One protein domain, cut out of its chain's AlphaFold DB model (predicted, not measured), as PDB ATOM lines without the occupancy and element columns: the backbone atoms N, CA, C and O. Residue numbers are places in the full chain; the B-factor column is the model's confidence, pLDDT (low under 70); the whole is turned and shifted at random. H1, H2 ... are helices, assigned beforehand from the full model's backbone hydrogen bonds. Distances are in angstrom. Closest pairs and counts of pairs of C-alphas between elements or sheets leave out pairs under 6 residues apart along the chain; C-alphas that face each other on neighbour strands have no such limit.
ATOM      1  N   LEU A   2     598.912 723.271 675.264       64.06
ATOM      2  CA  LEU A   2     600.004 722.940 676.191       64.06
ATOM      3  C   LEU A   2     601.344 723.306 675.539       64.06
ATOM      4  O   LEU A   2     601.683 722.765 674.488       64.06
ATOM      5  N   PHE A   3     602.092 724.230 676.141       78.69
ATOM      6  CA  PHE A   3     603.450 724.555 675.704       78.69
ATOM      7  C   PHE A   3     604.394 723.426 676.137       78.69
ATOM      8  O   PHE A   3     604.513 723.141 677.327       78.69
ATOM      9  N   LYS A   4     605.059 722.769 675.180       86.62
ATOM     10  CA  LYS A   4     606.021 721.690 675.447       86.62
ATOM     11  C   LYS A   4     607.441 722.189 675.196       86.62
ATOM     12  O   LYS A   4     607.777 722.539 674.069       86.62
ATOM     13  N   PHE A   5     608.283 722.186 676.228       93.19
ATOM     14  CA  PHE A   5     609.712 722.459 676.068       93.19
ATOM     15  C   PHE A   5     610.433 721.208 675.555       93.19
ATOM     16  O   PHE A   5     610.279 720.119 676.106       93.19
ATOM     17  N   VAL A   6     611.228 721.367 674.497       95.50
ATOM     18  CA  VAL A   6     612.008 720.294 673.866       95.50
ATOM     19  C   VAL A   6     613.489 720.664 673.931       95.50
ATOM     20  O   VAL A   6     613.840 721.837 673.846       95.50
ATOM     21  N   CYS A   7     614.357 719.674 674.144       96.88
ATOM     22  CA  CYS A   7     615.802 719.860 674.044       96.88
ATOM     23  C   CYS A   7     616.260 719.538 672.621       96.88
ATOM     24  O   CYS A   7     615.929 718.478 672.096       96.88
ATOM     25  N   ASN A   8     617.076 720.413 672.039       94.62
ATOM     26  CA  ASN A   8     617.639 720.234 670.700       94.62
ATOM     27  C   ASN A   8     619.028 719.568 670.701       94.62
ATOM     28  O   ASN A   8     619.571 719.315 669.633       94.62
ATOM     29  N   PHE A   9     619.607 719.293 671.876       92.94
ATOM     30  CA  PHE A   9     621.018 718.908 672.039       92.94
ATOM     31  C   PHE A   9     621.234 717.543 672.720       92.94
ATOM     32  O   PHE A   9     622.368 717.207 673.034       92.94
ATOM     33  N   GLY A  10     620.174 716.768 672.985       94.94
ATOM     34  CA  GLY A  10     620.296 715.407 673.545       94.94
ATOM     35  C   GLY A  10     619.903 715.230 675.018       94.94
ATOM     36  O   GLY A  10     620.228 714.211 675.607       94.94
ATOM     37  N   ASN A  11     619.173 716.177 675.612       95.81
ATOM     38  CA  ASN A  11     618.670 716.134 676.998       95.81
ATOM     39  C   ASN A  11     619.724 716.134 678.123       95.81
ATOM     40  O   ASN A  11     619.332 716.026 679.278       95.81
ATOM     41  N   ASP A  12     621.007 716.342 677.822       96.31
ATOM     42  CA  ASP A  12     622.084 716.369 678.827       96.31
ATOM     43  C   ASP A  12     622.920 717.659 678.733       96.31
ATOM     44  O   ASP A  12     624.144 717.674 678.616       96.31
ATOM     45  N   CYS A  13     622.229 718.803 678.666       97.38
ATOM     46  CA  CYS A  13     622.899 720.094 678.512       97.38
ATOM     47  C   CYS A  13     623.560 720.531 679.824       97.38
ATOM     48  O   CYS A  13     622.888 720.663 680.848       97.38
ATOM     49  N   MET A  14     624.836 720.910 679.762       97.12
ATOM     50  CA  MET A  14     625.533 721.557 680.872       97.12
ATOM     51  C   MET A  14     624.972 722.969 681.124       97.12
ATOM     52  O   MET A  14     625.105 723.868 680.292       97.12
ATOM     53  N   ILE A  15     624.316 723.165 682.273       97.62
ATOM     54  CA  ILE A  15     623.674 724.435 682.653       97.62
ATOM     55  C   ILE A  15     624.605 725.286 683.529       97.62
ATOM     56  O   ILE A  15     624.713 725.033 684.734       97.62
ATOM     57  N   GLU A  16     625.180 726.330 682.927       97.31
ATOM     58  CA  GLU A  16     626.036 727.366 683.525       97.31
ATOM     59  C   GLU A  16     625.456 728.779 683.290       97.31
ATOM     60  O   GLU A  16     624.422 728.953 682.642       97.31
ATOM     61  N   VAL A  17     626.091 729.833 683.819       97.44
ATOM     62  CA  VAL A  17     625.578 731.219 683.737       97.44
ATOM     63  C   VAL A  17     625.421 731.708 682.291       97.44
ATOM     64  O   VAL A  17     624.427 732.374 681.975       97.44
ATOM     65  N   ASN A  18     626.378 731.357 681.433       97.06
ATOM     66  CA  ASN A  18     626.423 731.653 679.999       97.06
ATOM     67  C   ASN A  18     625.519 730.708 679.183       97.06
ATOM     68  O   ASN A  18     624.832 731.170 678.274       97.06
ATOM     69  N   THR A  19     625.450 729.417 679.526       96.31
ATOM     70  CA  THR A  19     624.770 728.397 678.711       96.31
ATOM     71  C   THR A  19     623.306 728.155 679.074       96.31
ATOM     72  O   THR A  19     622.540 727.650 678.253       96.31
ATOM     73  N   ARG A  20     622.851 728.568 680.265       96.75
ATOM     74  CA  ARG A  20     621.481 728.315 680.770       96.75
ATOM     75  C   ARG A  20     620.342 728.818 679.882       96.75
ATOM     76  O   ARG A  20     619.197 728.429 680.095       96.75
ATOM     77  N   ARG A  21     620.603 729.725 678.937       96.31
ATOM     78  CA  ARG A  21     619.582 730.247 678.012       96.31
ATOM     79  C   ARG A  21     619.392 729.373 676.770       96.31
ATOM     80  O   ARG A  21     618.345 729.483 676.146       96.31
ATOM     81  N   PHE A  22     620.351 728.507 676.434       96.38
ATOM     82  CA  PHE A  22     620.310 727.715 675.201       96.38
ATOM     83  C   PHE A  22     619.301 726.568 675.246       96.38
ATOM     84  O   PHE A  22     618.755 726.197 674.214       96.38
ATOM     85  N   CYS A  23     619.021 726.015 676.429       97.44
ATOM     86  CA  CYS A  23     618.072 724.918 676.573       97.44
ATOM     87  C   CYS A  23     617.143 725.145 677.768       97.44
ATOM     88  O   CYS A  23     617.504 724.886 678.918       97.44
ATOM     89  N   ILE A  24     615.923 725.605 677.484       95.69
ATOM     90  CA  ILE A  24     614.893 725.836 678.506       95.69
ATOM     91  C   ILE A  24     614.490 724.515 679.171       95.69
ATOM     92  O   ILE A  24     614.360 724.485 680.390       95.69
ATOM     93  N   LYS A  25     614.367 723.424 678.395       97.19
ATOM     94  CA  LYS A  25     614.017 722.095 678.917       97.19
ATOM     95  C   LYS A  25     615.013 721.632 679.984       97.19
ATOM     96  O   LYS A  25     614.629 721.463 681.131       97.19
ATOM     97  N   CYS A  26     616.296 721.507 679.638       97.88
ATOM     98  CA  CYS A  26     617.307 721.014 680.580       97.88
ATOM     99  C   CYS A  26     617.505 721.960 681.773       97.88
ATOM    100  O   CYS A  26     617.792 721.512 682.881       97.88
ATOM    101  N   ARG A  27     617.323 723.275 681.581       97.50
ATOM    102  CA  ARG A  27     617.313 724.227 682.697       97.50
ATOM    103  C   ARG A  27     616.162 723.945 683.662       97.50
ATOM    104  O   ARG A  27     616.391 723.945 684.867       97.50
ATOM    105  N   LEU A  28     614.955 723.741 683.140       96.62
ATOM    106  CA  LEU A  28     613.769 723.458 683.939       96.62
ATOM    107  C   LEU A  28     613.898 722.108 684.664       96.62
ATOM    108  O   LEU A  28     613.685 722.056 685.871       96.62
ATOM    109  N   ASP A  29     614.354 721.066 683.965       96.38
ATOM    110  CA  ASP A  29     614.613 719.737 684.538       96.38
ATOM    111  C   ASP A  29     615.612 719.823 685.707       96.38
ATOM    112  O   ASP A  29     615.370 719.277 686.784       96.38
ATOM    113  N   LYS A  30     616.702 720.591 685.550       97.25
ATOM    114  CA  LYS A  30     617.681 720.829 686.624       97.25
ATOM    115  C   LYS A  30     617.078 721.589 687.813       97.25
ATOM    116  O   LYS A  30     617.425 721.286 688.952       97.25
ATOM    117  N   CYS A  31     616.182 722.553 687.582       97.19
ATOM    118  CA  CYS A  31     615.479 723.251 688.665       97.19
ATOM    119  C   CYS A  31     614.619 722.287 689.496       97.19
ATOM    120  O   CYS A  31     614.662 722.351 690.724       97.19
ATOM    121  N   TYR A  32     613.888 721.379 688.845       96.06
ATOM    122  CA  TYR A  32     613.112 720.350 689.539       96.06
ATOM    123  C   TYR A  32     614.007 719.339 690.263       96.06
ATOM    124  O   TYR A  32     613.736 719.009 691.414       96.06
ATOM    125  N   ALA A  33     615.116 718.916 689.650       96.62
ATOM    126  CA  ALA A  33     616.086 718.017 690.280       96.62
ATOM    127  C   ALA A  33     616.711 718.608 691.559       96.62
ATOM    128  O   ALA A  33     617.046 717.874 692.482       96.62
ATOM    129  N   MET A  34     616.836 719.937 691.634       96.94
ATOM    130  CA  MET A  34     617.293 720.656 692.829       96.94
ATOM    131  C   MET A  34     616.173 720.943 693.848       96.94
ATOM    132  O   MET A  34     616.426 721.591 694.859       96.94
ATOM    133  N   GLY A  35     614.943 720.479 693.601       97.00
ATOM    134  CA  GLY A  35     613.825 720.575 694.543       97.00
ATOM    135  C   GLY A  35     612.947 721.819 694.399       97.00
ATOM    136  O   GLY A  35     612.165 722.117 695.302       97.00
ATOM    137  N   MET A  36     613.033 722.562 693.288       97.00
ATOM    138  CA  MET A  36     612.071 723.635 693.024       97.00
ATOM    139  C   MET A  36     610.681 723.023 692.802       97.00
ATOM    140  O   MET A  36     610.516 722.205 691.907       97.00
ATOM    141  N   ASN A  37     609.687 723.405 693.605       93.94
ATOM    142  CA  ASN A  37     608.352 722.799 693.575       93.94
ATOM    143  C   ASN A  37     607.313 723.760 692.976       93.94
ATOM    144  O   ASN A  37     607.252 724.935 693.345       93.94
ATOM    145  N   GLU A  38     606.477 723.251 692.074       91.88
ATOM    146  CA  GLU A  38     605.363 723.996 691.482       91.88
ATOM    147  C   GLU A  38     604.261 724.340 692.491       91.88
ATOM    148  O   GLU A  38     603.616 725.372 692.342       91.88
ATOM    149  N   ALA A  39     604.115 723.562 693.567       93.56
ATOM    150  CA  ALA A  39     603.158 723.831 694.642       93.56
ATOM    151  C   ALA A  39     603.436 725.146 695.394       93.56
ATOM    152  O   ALA A  39     602.568 725.654 696.097       93.56
ATOM    153  N   TYR A  40     604.641 725.710 695.256       94.31
ATOM    154  CA  TYR A  40     605.001 727.011 695.827       94.31
ATOM    155  C   TYR A  40     604.835 728.174 694.842       94.31
ATOM    156  O   TYR A  40     605.144 729.322 695.174       94.31
ATOM    157  N   MET A  41     604.347 727.901 693.633       93.62
ATOM    158  CA  MET A  41     603.947 728.931 692.684       93.62
ATOM    159  C   MET A  41     602.501 729.329 692.964       93.62
ATOM    160  O   MET A  41     601.639 728.476 693.136       93.62
ATOM    161  N   LEU A  42     602.230 730.636 692.988       95.38
ATOM    162  CA  LEU A  42     600.868 731.124 693.193       95.38
ATOM    163  C   LEU A  42     599.978 730.706 692.029       95.38
ATOM    164  O   LEU A  42     600.297 730.971 690.863       95.38
ATOM    165  N   THR A  43     598.827 730.161 692.380       96.44
ATOM    166  CA  THR A  43     597.697 729.986 691.472       96.44
ATOM    167  C   THR A  43     597.184 731.341 690.980       96.44
ATOM    168  O   THR A  43     597.519 732.408 691.516       96.44
ATOM    169  N   GLU A  44     596.388 731.333 689.915       95.94
ATOM    170  CA  GLU A  44     595.876 732.578 689.340       95.94
ATOM    171  C   GLU A  44     594.909 733.292 690.301       95.94
ATOM    172  O   GLU A  44     594.894 734.527 690.403       95.94
ATOM    173  N   GLU A  45     594.181 732.512 691.096       96.94
ATOM    174  CA  GLU A  45     593.311 732.969 692.171       96.94
ATOM    175  C   GLU A  45     594.116 733.687 693.262       96.94
ATOM    176  O   GLU A  45     593.790 734.812 693.655       96.94
ATOM    177  N   GLU A  46     595.222 733.093 693.717       97.50
ATOM    178  CA  GLU A  46     596.076 733.678 694.754       97.50
ATOM    179  C   GLU A  46     596.792 734.949 694.281       97.50
ATOM    180  O   GLU A  46     596.921 735.916 695.044       97.50
ATOM    181  N   LYS A  47     597.236 734.992 693.016       97.06
ATOM    182  CA  LYS A  47     597.797 736.215 692.415       97.06
ATOM    183  C   LYS A  47     596.766 737.338 692.419       97.06
ATOM    184  O   LYS A  47     597.077 738.462 692.831       97.06
ATOM    185  N   SER A  48     595.539 737.029 692.001       97.19
ATOM    186  CA  SER A  48     594.425 737.978 691.972       97.19
ATOM    187  C   SER A  48     594.095 738.488 693.373       97.19
ATOM    188  O   SER A  48     594.015 739.700 693.594       97.19
ATOM    189  N   TYR A  49     594.015 737.589 694.354       97.00
ATOM    190  CA  TYR A  49     593.789 737.940 695.753       97.00
ATOM    191  C   TYR A  49     594.890 738.855 696.307       97.00
ATOM    192  O   TYR A  49     594.604 739.916 696.871       97.00
ATOM    193  N   ARG A  50     596.166 738.509 696.088       95.88
ATOM    194  CA  ARG A  50     597.312 739.320 696.530       95.88
ATOM    195  C   ARG A  50     597.282 740.720 695.913       95.88
ATOM    196  O   ARG A  50     597.536 741.704 696.615       95.88
ATOM    197  N   LYS A  51     596.927 740.831 694.627       96.00
ATOM    198  CA  LYS A  51     596.772 742.113 693.922       96.00
ATOM    199  C   LYS A  51     595.660 742.964 694.543       96.00
ATOM    200  O   LYS A  51     595.892 744.133 694.858       96.00
ATOM    201  N   LEU A  52     594.481 742.383 694.771       96.00
ATOM    202  CA  LEU A  52     593.336 743.077 695.370       96.00
ATOM    203  C   LEU A  52     593.625 743.538 696.805       96.00
ATOM    204  O   LEU A  52     593.342 744.687 697.153       96.00
ATOM    205  N   ASN A  53     594.254 742.688 697.620       95.06
ATOM    206  CA  ASN A  53     594.664 743.049 698.977       95.06
ATOM    207  C   ASN A  53     595.691 744.185 698.981       95.06
ATOM    208  O   ASN A  53     595.577 745.114 699.782       95.06
ATOM    209  N   GLY A  54     596.652 744.166 698.054       93.50
ATOM    210  CA  GLY A  54     597.608 745.260 697.883       93.50
ATOM    211  C   GLY A  54     596.919 746.597 697.594       93.50
ATOM    212  O   GLY A  54     597.249 747.608 698.216       93.50
ATOM    213  N   ILE A  55     595.921 746.605 696.705       92.62
ATOM    214  CA  ILE A  55     595.131 747.803 696.381       92.62
ATOM    215  C   ILE A  55     594.334 748.277 697.603       92.62
ATOM    216  O   ILE A  55     594.363 749.466 697.929       92.62
ATOM    217  N   ARG A  56     593.659 747.362 698.311       92.06
ATOM    218  CA  ARG A  56     592.871 747.688 699.510       92.06
ATOM    219  C   ARG A  56     593.738 748.321 700.601       92.06
ATOM    220  O   ARG A  56     593.376 749.365 701.137       92.06
ATOM    221  N   ASN A  57     594.908 747.744 700.868       91.00
ATOM    222  CA  ASN A  57     595.821 748.229 701.903       91.00
ATOM    223  C   ASN A  57     596.405 749.607 701.564       91.00
ATOM    224  O   ASN A  57     596.555 750.442 702.455       91.00
ATOM    225  N   ARG A  58     596.687 749.887 700.282       91.06
ATOM    226  CA  ARG A  58     597.106 751.226 699.830       91.06
ATOM    227  C   ARG A  58     596.001 752.260 700.035       91.06
ATOM    228  O   ARG A  58     596.272 753.318 700.590       91.06
ATOM    229  N   LYS A  59     594.757 751.935 699.659       87.12
ATOM    230  CA  LYS A  59     593.599 752.825 699.862       87.12
ATOM    231  C   LYS A  59     593.344 753.115 701.342       87.12
ATOM    232  O   LYS A  59     593.035 754.246 701.691       87.12
ATOM    233  N   TRP A  60     593.491 752.117 702.215       78.31
ATOM    234  CA  TRP A  60     593.290 752.303 703.654       78.31
ATOM    235  C   TRP A  60     594.356 753.210 704.287       78.31
ATOM    236  O   TRP A  60     594.011 754.088 705.069       78.31
ATOM    237  N   LYS A  61     595.628 753.074 703.886       78.62
ATOM    238  CA  LYS A  61     596.726 753.935 704.367       78.62
ATOM    239  C   LYS A  61     596.653 755.383 703.871       78.62
ATOM    240  O   LYS A  61     597.255 756.251 704.488       78.62
ATOM    241  N   GLN A  62     595.950 755.635 702.769       75.12
ATOM    242  CA  GLN A  62     595.737 756.981 702.227       75.12
ATOM    243  C   GLN A  62     594.502 757.681 702.806       75.12
ATOM    244  O   GLN A  62     594.250 758.833 702.459       75.12
ATOM    245  N   LYS A  63     593.726 757.028 703.685       70.12
ATOM    246  CA  LYS A  63     592.664 757.735 704.399       70.12
ATOM    247  C   LYS A  63     593.316 758.759 705.337       70.12
ATOM    248  O   LYS A  63     594.139 758.352 706.161       70.12
TER     249      LYS A  63
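AT A GLANCE: This is residues 2 to 63 of the 187 residues of the protein "Hypothetical protein" of Oppiella nova (UniProt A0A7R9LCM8). One long helix, H2, sticks out as an arm from a small head, made of the short helix H1 and the looped stretch of residues 2 to 23 beside it. Residues 43 to 49 and 51 to 63 stand free, and this arm makes much of the length of the rod-like outline, whose C-alphas span 58 by 26 by 21 A. The printed part has 62 residues, with two named helices, H1 then H2, and no named strand. The class is all helix, though under half of the residues, 28 of 62, are in named elements. The whole is extended, with a radius of gyration of the C-alphas of 18.5 A.

HOW THE PARTS SIT: H2, residues 44 to 61, is the longest helix, and its residues 44 to 49 and 51 to 61 stand free. H1, residues 24 to 33, is apart from H2, with no C-alpha of the one within 8 A of the other. The link between them is short but not tight, with 10 residues. In both helices every O i to N i+4 pair is within hydrogen-bond range.

IN THESE COORDINATES: H2 has 18 residues and measures 26.1 A, from C-alpha 44 at (595.876, 732.578, 689.340) to C-alpha 61 at (596.726, 753.935, 704.367). H1 has 10 residues and measures 14.2 A, beginning at C-alpha 24 at (614.893, 725.836, 678.506). Residues 2 to 23 hold no named element; their C-alphas lie 14 to 24 A from the mean of all C-alphas.

THE WHOLE: The two C-alphas farthest apart, those of Gly 10 and Lys 63, are 59.2 A from each other. Without the stretches that stand free, the body of 42 residues spans 38 by 25 by 19 A. The printed part has no cut. The mean pLDDT of the printed part is 93.4, and residue 2 is under 70.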